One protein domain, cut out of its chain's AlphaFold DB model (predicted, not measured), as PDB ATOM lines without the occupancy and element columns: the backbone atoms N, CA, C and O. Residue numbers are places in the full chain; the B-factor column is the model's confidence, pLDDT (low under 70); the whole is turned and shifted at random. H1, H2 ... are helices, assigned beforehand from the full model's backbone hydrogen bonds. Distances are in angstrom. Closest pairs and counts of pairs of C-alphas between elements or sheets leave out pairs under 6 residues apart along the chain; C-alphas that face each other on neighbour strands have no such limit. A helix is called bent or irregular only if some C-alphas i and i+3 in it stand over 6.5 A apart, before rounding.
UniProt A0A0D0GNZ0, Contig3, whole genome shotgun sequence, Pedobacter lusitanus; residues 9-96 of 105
ATOM      1  N   ASN A   9     -25.157  19.911  26.113       87.38
ATOM      2  CA  ASN A   9     -23.823  19.700  25.539       87.38
ATOM      3  C   ASN A   9     -22.688  20.246  26.422       87.38
ATOM      4  O   ASN A   9     -21.685  19.564  26.631       87.38
ATOM      5  N   LYS A  10     -22.847  21.445  26.999       89.12
ATOM      6  CA  LYS A  10     -21.854  22.004  27.933       89.12
ATOM      7  C   LYS A  10     -21.833  21.224  29.247       89.12
ATOM      8  O   LYS A  10     -20.757  20.983  29.784       89.12
ATOM      9  N   LEU A  11     -22.993  20.790  29.746       89.56
ATOM     10  CA  LEU A  11     -23.073  19.932  30.932       89.56
ATOM     11  C   LEU A  11     -22.278  18.633  30.732       89.56
ATOM     12  O   LEU A  11     -21.454  18.293  31.579       89.56
ATOM     13  N   ARG A  12     -22.463  17.951  29.594       90.31
ATOM     14  CA  ARG A  12     -21.712  16.732  29.255       90.31
ATOM     15  C   ARG A  12     -20.209  16.980  29.232       90.31
ATOM     16  O   ARG A  12     -19.458  16.190  29.795       90.31
ATOM     17  N   GLN A  13     -19.768  18.091  28.640       91.75
ATOM     18  CA  GLN A  13     -18.351  18.455  28.630       91.75
ATOM     19  C   GLN A  13     -17.804  18.686  30.045       91.75
ATOM     20  O   GLN A  13     -16.738  18.169  30.363       91.75
ATOM     21  N   ILE A  14     -18.539  19.398  30.909       91.75
ATOM     22  CA  ILE A  14     -18.135  19.635  32.304       91.75
ATOM     23  C   ILE A  14     -17.932  18.310  33.042       91.75
ATOM     24  O   ILE A  14     -16.890  18.118  33.665       91.75
ATOM     25  N   ILE A  15     -18.912  17.405  32.967       91.06
ATOM     26  CA  ILE A  15     -18.846  16.109  33.652       91.06
ATOM     27  C   ILE A  15     -17.713  15.253  33.078       91.06
ATOM     28  O   ILE A  15     -16.940  14.692  33.847       91.06
ATOM     29  N   ARG A  16     -17.526  15.242  31.752       91.44
ATOM     30  CA  ARG A  16     -16.424  14.520  31.102       91.44
ATOM     31  C   ARG A  16     -15.052  14.992  31.588       91.44
ATOM     32  O   ARG A  16     -14.241  14.164  31.986       91.44
ATOM     33  N   LEU A  17     -14.796  16.304  31.581       91.50
ATOM     34  CA  LEU A  17     -13.517  16.858  32.048       91.50
ATOM     35  C   LEU A  17     -13.310  16.604  33.547       91.50
ATOM     36  O   LEU A  17     -12.202  16.301  33.982       91.50
ATOM     37  N   TYR A  18     -14.379  16.687  34.340       90.75
ATOM     38  CA  TYR A  18     -14.318  16.373  35.764       90.75
ATOM     39  C   TYR A  18     -13.962  14.900  36.012       90.75
ATOM     40  O   TYR A  18     -13.111  14.611  36.850       90.75
ATOM     41  N   CYS A  19     -14.546  13.975  35.244       87.75
ATOM     42  CA  CYS A  19     -14.262  12.543  35.340       87.75
ATOM     43  C   CYS A  19     -12.833  12.186  34.883       87.75
ATOM     44  O   CYS A  19     -12.275  11.196  35.340       87.75
ATOM     45  N   GLN A  20     -12.215  13.019  34.037       89.06
ATOM     46  CA  GLN A  20     -10.796  12.937  33.660       89.06
ATOM     47  C   GLN A  20      -9.838  13.468  34.747       89.06
ATOM     48  O   GLN A  20      -8.628  13.493  34.539       89.06
ATOM     49  N   GLY A  21     -10.352  13.921  35.896       86.94
ATOM     50  CA  GLY A  21      -9.544  14.456  36.997       86.94
ATOM     51  C   GLY A  21      -9.160  15.930  36.841       86.94
ATOM     52  O   GLY A  21      -8.354  16.445  37.616       86.94
ATOM     53  N   ILE A  22      -9.740  16.646  35.871       90.94
ATOM     54  CA  ILE A  22      -9.423  18.058  35.645       90.94
ATOM     55  C   ILE A  22     -10.081  18.916  36.733       90.94
ATOM     56  O   ILE A  22     -11.279  18.831  37.016       90.94
ATOM     57  N   GLY A  23      -9.291  19.796  37.348       88.06
ATOM     58  CA  GLY A  23      -9.766  20.689  38.400       88.06
ATOM     59  C   GLY A  23     -10.791  21.718  37.905       88.06
ATOM     60  O   GLY A  23     -10.685  22.268  36.811       88.06
ATOM     61  N   ILE A  24     -11.747  22.080  38.768       89.25
ATOM     62  CA  ILE A  24     -12.830  23.042  38.469       89.25
ATOM     63  C   ILE A  24     -12.304  24.394  37.948       89.25
ATOM     64  O   ILE A  24     -12.953  25.029  37.117       89.25
ATOM     65  N   LYS A  25     -11.144  24.856  38.442       89.12
ATOM     66  CA  LYS A  25     -10.510  26.107  37.987       89.12
ATOM     67  C   LYS A  25     -10.129  26.033  36.505       89.12
ATOM     68  O   LYS A  25     -10.409  26.970  35.769       89.12
ATOM     69  N   THR A  26      -9.558  24.909  36.084       90.06
ATOM     70  CA  THR A  26      -9.151  24.655  34.700       90.06
ATOM     71  C   THR A  26     -10.368  24.467  33.797       90.06
ATOM     72  O   THR A  26     -10.449  25.091  32.746       90.06
ATOM     73  N   ILE A  27     -11.377  23.711  34.248       91.56
ATOM     74  CA  ILE A  27     -12.640  23.518  33.508       91.56
ATOM     75  C   ILE A  27     -13.337  24.856  33.230       91.56
ATOM     76  O   ILE A  27     -13.865  25.068  32.141       91.56
ATOM     77  N   HIS A  28     -13.338  25.769  34.204       89.75
ATOM     78  CA  HIS A  28     -13.898  27.109  34.027       89.75
ATOM     79  C   HIS A  28     -13.223  27.873  32.884       89.75
ATOM     80  O   HIS A  28     -13.935  28.449  32.065       89.75
ATOM     81  N   GLY A  29     -11.888  27.824  32.812       89.12
ATOM     82  CA  GLY A  29     -11.126  28.434  31.722       89.12
ATOM     83  C   GLY A  29     -11.374  27.783  30.359       89.12
ATOM     84  O   GLY A  29     -11.222  28.444  29.342       89.12
ATOM     85  N   MET A  30     -11.800  26.516  30.329       89.31
ATOM     86  CA  MET A  30     -12.075  25.781  29.088       89.31
ATOM     87  C   MET A  30     -13.508  25.965  28.558       89.31
ATOM     88  O   MET A  30     -13.702  26.055  27.352       89.31
ATOM     89  N   ILE A  31     -14.526  25.967  29.429       85.12
ATOM     90  CA  ILE A  31     -15.950  25.860  29.026       85.12
ATOM     91  C   ILE A  31     -16.692  27.215  29.086       85.12
ATOM     92  O   ILE A  31     -17.891  27.294  28.788       85.12
ATOM     93  N   ASP A  32     -16.001  28.293  29.469       84.31
ATOM     94  CA  ASP A  32     -16.577  29.634  29.667       84.31
ATOM     95  C   ASP A  32     -17.914  29.559  30.430       84.31
ATOM     96  O   ASP A  32     -19.000  29.932  29.985       84.31
ATOM     97  N   THR A  33     -17.870  28.861  31.562       85.88
ATOM     98  CA  THR A  33     -19.029  28.635  32.427       85.88
ATOM     99  C   THR A  33     -18.625  28.947  33.845       85.88
ATOM    100  O   THR A  33     -17.553  28.538  34.286       85.88
ATOM    101  N   SER A  34     -19.472  29.666  34.584       86.50
ATOM    102  CA  SER A  34     -19.117  30.120  35.926       86.50
ATOM    103  C   SER A  34     -18.705  28.955  36.840       86.50
ATOM    104  O   SER A  34     -19.315  27.879  36.841       86.50
ATOM    105  N   ARG A  35     -17.700  29.189  37.693       86.06
ATOM    106  CA  ARG A  35     -17.239  28.200  38.686       86.06
ATOM    107  C   ARG A  35     -18.368  27.714  39.601       86.06
ATOM    108  O   ARG A  35     -18.355  26.564  40.030       86.06
ATOM    109  N   ASN A  36     -19.346  28.571  39.896       85.75
ATOM    110  CA  ASN A  36     -20.500  28.226  40.729       85.75
ATOM    111  C   ASN A  36     -21.446  27.262  40.010       85.75
ATOM    112  O   ASN A  36     -21.897  26.288  40.607       85.75
ATOM    113  N   THR A  37     -21.681  27.500  38.722       85.81
ATOM    114  CA  THR A  37     -22.472  26.624  37.856       85.81
ATOM    115  C   THR A  37     -21.817  25.248  37.734       85.81
ATOM    116  O   THR A  37     -22.481  24.239  37.958       85.81
ATOM    117  N   ILE A  38     -20.501  25.191  37.501       88.44
ATOM    118  CA  ILE A  38     -19.748  23.924  37.460       88.44
ATOM    119  C   ILE A  38     -19.871  23.181  38.797       88.44
ATOM    120  O   ILE A  38     -20.250  22.013  38.818       88.44
ATOM    121  N   LYS A  39     -19.635  23.861  39.928       87.94
ATOM    122  CA  LYS A  39     -19.792  23.263  41.267       87.94
ATOM    123  C   LYS A  39     -21.203  22.726  41.506       87.94
ATOM    124  O   LYS A  39     -21.339  21.646  42.074       87.94
ATOM    125  N   LYS A  40     -22.243  23.468  41.104       87.19
ATOM    126  CA  LYS A  40     -23.646  23.037  41.211       87.19
ATOM    127  C   LYS A  40     -23.856  21.722  40.461       87.19
ATOM    128  O   LYS A  40     -24.395  20.783  41.037       87.19
ATOM    129  N   TYR A  41     -23.395  21.646  39.216       87.31
ATOM    130  CA  TYR A  41     -23.608  20.478  38.367       87.31
ATOM    131  C   TYR A  41     -22.782  19.261  38.770       87.31
ATOM    132  O   TYR A  41     -23.316  18.158  38.783       87.31
ATOM    133  N   VAL A  42     -21.531  19.455  39.191       88.38
ATOM    134  CA  VAL A  42     -20.708  18.375  39.754       88.38
ATOM    135  C   VAL A  42     -21.370  17.798  41.005       88.38
ATOM    136  O   VAL A  42     -21.498  16.586  41.127       88.38
ATOM    137  N   ARG A  43     -21.867  18.644  41.919       86.44
ATOM    138  CA  ARG A  43     -22.600  18.173  43.109       86.44
ATOM    139  C   ARG A  43     -23.856  17.388  42.748       86.44
ATOM    140  O   ARG A  43     -24.129  16.377  43.383       86.44
ATOM    141  N   LEU A  44     -24.603  17.848  41.746       85.00
ATOM    142  CA  LEU A  44     -25.798  17.148  41.291       85.00
ATOM    143  C   LEU A  44     -25.445  15.789  40.676       85.00
ATOM    144  O   LEU A  44     -26.089  14.802  41.001       85.00
ATOM    145  N   TRP A  45     -24.370  15.710  39.889       86.25
ATOM    146  CA  TRP A  45     -23.849  14.445  39.368       86.25
ATOM    147  C   TRP A  45     -23.471  13.461  40.486       86.25
ATOM    148  O   TRP A  45     -23.919  12.318  40.460       86.25
ATOM    149  N   HIS A  46     -22.754  13.922  41.519       84.75
ATOM    150  CA  HIS A  46     -22.457  13.109  42.710       84.75
ATOM    151  C   HIS A  46     -23.726  12.640  43.427       84.75
ATOM    152  O   HIS A  46     -23.809  11.488  43.839       84.75
ATOM    153  N   SER A  47     -24.733  13.509  43.551       81.75
ATOM    154  CA  SER A  47     -26.015  13.161  44.178       81.75
ATOM    155  C   SER A  47     -26.820  12.136  43.379       81.75
ATOM    156  O   SER A  47     -27.620  11.417  43.969       81.75
ATOM    157  N   LEU A  48     -26.647  12.092  42.058       83.69
ATOM    158  CA  LEU A  48     -27.318  11.126  41.191       83.69
ATOM    159  C   LEU A  48     -26.660   9.739  41.257       83.69
ATOM    160  O   LEU A  48     -27.297   8.760  40.878       83.69
ATOM    161  N   GLY A  49     -25.402   9.640  41.707       80.69
ATOM    162  CA  GLY A  49     -24.680   8.366  41.821       80.69
ATOM    163  C   GLY A  49     -24.544   7.607  40.494       80.69
ATOM    164  O   GLY A  49     -24.397   6.387  40.487       80.69
ATOM    165  N   LEU A  50     -24.646   8.306  39.359       82.38
ATOM    166  CA  LEU A  50     -24.614   7.699  38.031       82.38
ATOM    167  C   LEU A  50     -23.170   7.487  37.568       82.38
ATOM    168  O   LEU A  50     -22.353   8.405  37.624       82.38
ATOM    169  N   SER A  51     -22.888   6.305  37.015       85.06
ATOM    170  CA  SER A  51     -21.641   6.067  36.279       85.06
ATOM    171  C   SER A  51     -21.567   6.958  35.031       85.06
ATOM    172  O   SER A  51     -22.594   7.274  34.420       85.06
ATOM    173  N   GLN A  52     -20.350   7.328  34.627       82.88
ATOM    174  CA  GLN A  52     -20.077   8.144  33.439       82.88
ATOM    175  C   GLN A  52     -20.700   7.547  32.167       82.88
ATOM    176  O   GLN A  52     -21.211   8.284  31.322       82.88
ATOM    177  N   GLU A  53     -20.704   6.219  32.047       85.31
ATOM    178  CA  GLU A  53     -21.283   5.501  30.909       85.31
ATOM    179  C   GLU A  53     -22.806   5.651  30.869       85.31
ATOM    180  O   GLU A  53     -23.370   6.063  29.856       85.31
ATOM    181  N   LYS A  54     -23.470   5.423  32.011       85.62
ATOM    182  CA  LYS A  54     -24.923   5.608  32.151       85.62
ATOM    183  C   LYS A  54     -25.329   7.056  31.911       85.62
ATOM    184  O   LYS A  54     -26.368   7.304  31.313       85.62
ATOM    185  N   PHE A  55     -24.516   8.009  32.359       87.50
ATOM    186  CA  PHE A  55     -24.749   9.427  32.113       87.50
ATOM    187  C   PHE A  55     -24.645   9.775  30.619       87.50
ATOM    188  O   PHE A  55     -25.505  10.485  30.104       87.50
ATOM    189  N   ASN A  56     -23.639   9.251  29.911       85.44
ATOM    190  CA  ASN A  56     -23.486   9.488  28.474       85.44
ATOM    191  C   ASN A  56     -24.590   8.832  27.638       85.44
ATOM    192  O   ASN A  56     -24.985   9.412  26.628       85.44
ATOM    193  N   ALA A  57     -25.100   7.676  28.067       88.38
ATOM    194  CA  ALA A  57     -26.188   6.971  27.392       88.38
ATOM    195  C   ALA A  57     -27.538   7.711  27.460       88.38
ATOM    196  O   ALA A  57     -28.411   7.466  26.629       88.38
ATOM    197  N   LYS A  58     -27.728   8.622  28.424       88.31
ATOM    198  CA  LYS A  58     -28.965   9.407  28.529       88.31
ATOM    199  C   LYS A  58     -29.094  10.411  27.392       88.31
ATOM    200  O   LYS A  58     -28.110  11.007  26.953       88.31
ATOM    201  N   SER A  59     -30.329  10.650  26.962       89.31
ATOM    202  CA  SER A  59     -30.654  11.709  26.003       89.31
ATOM    203  C   SER A  59     -30.635  13.089  26.670       89.31
ATOM    204  O   SER A  59     -30.828  13.218  27.882       89.31
ATOM    205  N   ASP A  60     -30.436  14.139  25.876       85.12
ATOM    206  CA  ASP A  60     -30.451  15.527  26.352       85.12
ATOM    207  C   ASP A  60     -31.784  15.902  27.018       85.12
ATOM    208  O   ASP A  60     -31.791  16.667  27.981       85.12
ATOM    209  N   GLY A  61     -32.902  15.324  26.564       85.25
ATOM    210  CA  GLY A  61     -34.212  15.514  27.194       85.25
ATOM    211  C   GLY A  61     -34.258  14.973  28.626       85.25
ATOM    212  O   GLY A  61     -34.680  15.676  29.542       85.25
ATOM    213  N   GLU A  62     -33.741  13.763  28.850       85.25
ATOM    214  CA  GLU A  62     -33.686  13.162  30.187       85.25
ATOM    215  C   GLU A  62     -32.730  13.914  31.115       85.25
ATOM    216  O   GLU A  62     -33.033  14.131  32.288       85.25
ATOM    217  N   LEU A  63     -31.573  14.332  30.589       86.00
ATOM    218  CA  LEU A  63     -30.626  15.152  31.338       86.00
ATOM    219  C   LEU A  63     -31.250  16.495  31.713       86.00
ATOM    220  O   LEU A  63     -31.085  16.940  32.844       86.00
ATOM    221  N   SER A  64     -32.018  17.115  30.817       84.62
ATOM    222  CA  SER A  64     -32.741  18.347  31.129       84.62
ATOM    223  C   SER A  64     -33.698  18.137  32.304       84.62
ATOM    224  O   SER A  64     -33.655  18.895  33.267       84.62
ATOM    225  N   VAL A  65     -34.486  17.061  32.312       84.00
ATOM    226  CA  VAL A  65     -35.386  16.762  33.439       84.00
ATOM    227  C   VAL A  65     -34.605  16.520  34.735       84.00
ATOM    228  O   VAL A  65     -34.943  17.096  35.767       84.00
ATOM    229  N   LEU A  66     -33.518  15.748  34.701       83.25
ATOM    230  CA  LEU A  66     -32.719  15.441  35.897       83.25
ATOM    231  C   LEU A  66     -31.988  16.666  36.467       83.25
ATOM    232  O   LEU A  66     -31.879  16.814  37.683       83.25
ATOM    233  N   PHE A  67     -31.469  17.535  35.597       79.31
ATOM    234  CA  PHE A  67     -30.584  18.639  35.979       79.31
ATOM    235  C   PHE A  67     -31.277  20.003  36.070       79.31
ATOM    236  O   PHE A  67     -30.730  20.923  36.690       79.31
ATOM    237  N   CYS A  68     -32.445  20.153  35.446       74.25
ATOM    238  CA  CYS A  68     -33.245  21.375  35.452       74.25
ATOM    239  C   CYS A  68     -34.386  21.316  36.477       74.25
ATOM    240  O   CYS A  68     -34.821  22.372  36.934       74.25
ATOM    241  N   THR A  69     -34.809  20.121  36.921       66.94
ATOM    242  CA  THR A  69     -35.688  20.005  38.093       66.94
ATOM    243  C   THR A  69     -35.007  20.686  39.283       66.94
ATOM    244  O   THR A  69     -33.884  20.307  39.638       66.94
ATOM    245  N   PRO A  70     -35.629  21.701  39.910       56.06
ATOM    246  CA  PRO A  70     -35.093  22.334  41.101       56.06
ATOM    247  C   PRO A  70     -35.249  21.360  42.271       56.06
ATOM    248  O   PRO A  70     -36.133  21.504  43.107       56.06
ATOM    249  N   VAL A  71     -34.391  20.340  42.326       51.69
ATOM    250  CA  VAL A  71     -34.276  19.484  43.501       51.69
ATOM    251  C   VAL A  71     -33.789  20.397  44.613       51.69
ATOM    252  O   VAL A  71     -32.648  20.877  44.598       51.69
ATOM    253  N   GLY A  72     -34.713  20.734  45.512       52.38
ATOM    254  CA  GLY A  72     -34.457  21.545  46.686       52.38
ATOM    255  C   GLY A  72     -33.172  21.070  47.344       52.38
ATOM    256  O   GLY A  72     -33.016  19.890  47.618       52.38
ATOM    257  N   LYS A  73     -32.221  21.998  47.480       51.16
ATOM    258  CA  LYS A  73     -31.007  21.948  48.306       51.16
ATOM    259  C   LYS A  73     -30.762  20.597  49.016       51.16
ATOM    260  O   LYS A  73     -30.938  20.527  50.225       51.16
ATOM    261  N   ASN A  74     -30.255  19.577  48.319       49.47
ATOM    262  CA  ASN A  74     -29.797  18.345  48.971       49.47
ATOM    263  C   ASN A  74     -28.261  18.289  49.032       49.47
ATOM    264  O   ASN A  74     -27.564  17.720  48.199       49.47
ATOM    265  N   SER A  75     -27.712  19.011  50.008       50.97
ATOM    266  CA  SER A  75     -27.245  18.406  51.262       50.97
ATOM    267  C   SER A  75     -26.342  17.159  51.241       50.97
ATOM    268  O   SER A  75     -26.253  16.468  52.241       50.97
ATOM    269  N   GLY A  76     -25.574  16.895  50.184       50.94
ATOM    270  CA  GLY A  76     -24.558  15.822  50.177       50.94
ATOM    271  C   GLY A  76     -23.247  16.135  50.925       50.94
ATOM    272  O   GLY A  76     -22.224  15.510  50.664       50.94
ATOM    273  N   SER A  77     -23.219  17.146  51.795       59.88
ATOM    274  CA  SER A  77     -22.004  17.502  52.538       59.88
ATOM    275  C   SER A  77     -21.767  16.494  53.673       59.88
ATOM    276  O   SER A  77     -22.718  16.203  54.398       59.88
ATOM    277  N   PRO A  78     -20.530  16.018  53.919       58.84
ATOM    278  CA  PRO A  78     -20.194  15.224  55.110       58.84
ATOM    279  C   PRO A  78     -20.664  15.894  56.407       58.84
ATOM    280  O   PRO A  78     -21.135  15.239  57.333       58.84
ATOM    281  N   ARG A  79     -20.631  17.233  56.427       62.44
ATOM    282  CA  ARG A  79     -21.153  18.055  57.519       62.44
ATOM    283  C   ARG A  79     -22.669  17.929  57.688       62.44
ATOM    284  O   ARG A  79     -23.132  18.003  58.816       62.44
ATOM    285  N   MET A  80     -23.435  17.739  56.611       64.75
ATOM    286  CA  MET A  80     -24.878  17.510  56.719       64.75
ATOM    287  C   MET A  80     -25.173  16.127  57.297       64.75
ATOM    288  O   MET A  80     -25.946  16.043  58.236       64.75
ATOM    289  N   LYS A  81     -24.504  15.070  56.815       65.88
ATOM    290  CA  LYS A  81     -24.658  13.718  57.385       65.88
ATOM    291  C   LYS A  81     -24.327  13.691  58.880       65.88
ATOM    292  O   LYS A  81     -25.022  13.061  59.668       65.88
ATOM    293  N   HIS A  82     -23.285  14.422  59.278       71.31
ATOM    294  CA  HIS A  82     -22.941  14.596  60.687       71.31
ATOM    295  C   HIS A  82     -24.041  15.339  61.469       71.31
ATOM    296  O   HIS A  82     -24.433  14.893  62.540       71.31
ATOM    297  N   LEU A  83     -24.590  16.426  60.917       71.25
ATOM    298  CA  LEU A  83     -25.734  17.148  61.489       71.25
ATOM    299  C   LEU A  83     -26.981  16.262  61.626       71.25
ATOM    300  O   LEU A  83     -27.634  16.298  62.666       71.25
ATOM    301  N   GLU A  84     -27.284  15.445  60.617       72.75
ATOM    302  CA  GLU A  84     -28.408  14.504  60.632       72.75
ATOM    303  C   GLU A  84     -28.252  13.456  61.738       72.75
ATOM    304  O   GLU A  84     -29.206  13.176  62.459       72.75
ATOM    305  N   SER A  85     -27.036  12.949  61.956       78.19
ATOM    306  CA  SER A  85     -26.748  12.029  63.063       78.19
ATOM    307  C   SER A  85     -26.918  12.669  64.447       78.19
ATOM    308  O   SER A  85     -27.150  11.951  65.419       78.19
ATOM    309  N   LEU A  86     -26.797  13.996  64.559       79.44
ATOM    310  CA  LEU A  86     -26.947  14.734  65.820       79.44
ATOM    311  C   LEU A  86     -28.403  15.144  66.112       79.44
ATOM    312  O   LEU A  86     -28.736  15.433  67.264       79.44
ATOM    313  N   LEU A  87     -29.291  15.140  65.108       81.94
ATOM    314  CA  LEU A  87     -30.715  15.476  65.259       81.94
ATOM    315  C   LEU A  87     -31.456  14.690  66.356       81.94
ATOM    316  O   LEU A  87     -32.164  15.337  67.132       81.94
ATOM    317  N   PRO A  88     -31.345  13.349  66.474       80.50
ATOM    318  CA  PRO A  88     -32.099  12.601  67.483       80.50
ATOM    319  C   PRO A  88     -31.709  12.989  68.915       80.50
ATOM    320  O   PRO A  88     -32.581  13.159  69.769       80.50
ATOM    321  N   GLU A  89     -30.421  13.221  69.169       76.88
ATOM    322  CA  GLU A  89     -29.920  13.652  70.477       76.88
ATOM    323  C   GLU A  89     -30.347  15.087  70.815       76.88
ATOM    324  O   GLU A  89     -30.777  15.366  71.938       76.88
ATOM    325  N   ILE A  90     -30.308  15.997  69.839       77.62
ATOM    326  CA  ILE A  90     -30.794  17.373  70.008       77.62
ATOM    327  C   ILE A  90     -32.307  17.373  70.262       77.62
ATOM    328  O   ILE A  90     -32.770  18.029  71.192       77.62
ATOM    329  N   CYS A  91     -33.084  16.592  69.508       73.06
ATOM    330  CA  CYS A  91     -34.528  16.463  69.700       73.06
ATOM    331  C   CYS A  91     -34.864  15.926  71.098       73.06
ATOM    332  O   CYS A  91     -35.740  16.466  71.770       73.06
ATOM    333  N   LYS A  92     -34.123  14.923  71.584       75.38
ATOM    334  CA  LYS A  92     -34.264  14.361  72.935       75.38
ATOM    335  C   LYS A  92     -33.961  15.387  74.032       75.38
ATOM    336  O   LYS A  92     -34.681  15.442  75.030       75.38
ATOM    337  N   ARG A  93     -32.939  16.228  73.839       69.81
ATOM    338  CA  ARG A  93     -32.595  17.331  74.756       69.81
ATOM    339  C   ARG A  93     -33.626  18.458  74.728       69.81
ATOM    340  O   ARG A  93     -33.974  18.964  75.784       69.81
ATOM    341  N   LEU A  94     -34.164  18.797  73.557       67.81
ATOM    342  CA  LEU A  94     -35.226  19.798  73.410       67.81
ATOM    343  C   LEU A  94     -36.580  19.305  73.950       67.81
ATOM    344  O   LEU A  94     -37.364  20.102  74.458       67.81
ATOM    345  N   LYS A  95     -36.851  17.992  73.902       64.06
ATOM    346  CA  LYS A  95     -38.038  17.370  74.520       64.06
ATOM    347  C   LYS A  95     -37.982  17.353  76.048       64.06
ATOM    348  O   LYS A  95     -39.034  17.244  76.678       64.06
ATOM    349  N   LYS A  96     -36.795  17.502  76.658       58.62
ATOM    350  CA  LYS A  96     -36.661  17.852  78.080       58.62
ATOM    351  C   LYS A  96     -37.064  19.317  78.266       58.62
ATOM    352  O   LYS A  96     -36.247  20.219  78.411       58.62
TER     353      LYS A  96
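Overview. This is residues 9 to 96 of the 105 residues of an uncharacterized protein of Pedobacter lusitanus (UniProt A0A0D0GNZ0). A small compact head of five helices, H1 to H5, has the bent helix H6 sticking out from it as a free arm, residues 78 to 96. In the head H1 and H2 form a hairpin, H3 crosses H1, H4 is on the other side of H1 from H2, and H5 is near H1 and H3. The printed part has 88 residues, with six named helices in the order H1 to H6 and no named strand; its class is all helix. The whole is loose, with a radius of gyration of the C-alphas of 16.9 A, and elongated, spanning 54 by 28 by 20 A.

Along the chain. H1, residues 9 to 19, begins at C-alpha 9 (-23.823, 19.700, 25.539) and is 15.4 A long. H2 is residues 24 to 31, and H3, residues 35 to 48, is 20.0 A long. H4 is residues 52 to 57 and H5 residues 60 to 68. H6, residues 78 to 95, was assigned as one helix by its hydrogen bonds but is bent, with C-alphas 85 and 88 7.0 A apart. Its arms are H6a, residues 78 to 85, and H6b, residues 88 to 95, ending at C-alpha 95 (-38.038, 17.370, 74.520).

Arrangement. H1 is the hub. It touches H2, closest at the C-alphas of Ile 14 and Ile 27, 6.8 A; this hairpin has a shallow tilt of 34.6 degrees, only just short of steep, opposite ways. H1 touches H3 about perpendicular, at 75 degrees, closest at the C-alphas of Ile 15 and Val 42, 6.8 A. H1 and H4 only just touch, with 3 pairs of C-alphas within 8 A, closest Arg 12 and Asn 56, 7.5 A. H3 touches H2 with residues 35 to 39 alone, closest at the C-alphas of His 28 and Arg 35, 5.8 A. H5 is close to H3 but not clearly touching; the closest C-alphas, Leu 44 and Phe 67, are 7.3 A apart. H6a and H6b stand at a steep tilt of 50 degrees and are apart from H1 to H5. Every O i to N i+4 pair is within hydrogen-bond range in H1 to H5, H6a and H6b.

Size, cuts and confidence. The C-alphas farthest apart, Met 30 and Lys 96, are 55.4 A apart. The printed part has no cut and no long link. Mean pLDDT of the printed part is 80.1; residues 69 to 81 and 93 to 96 are under 70.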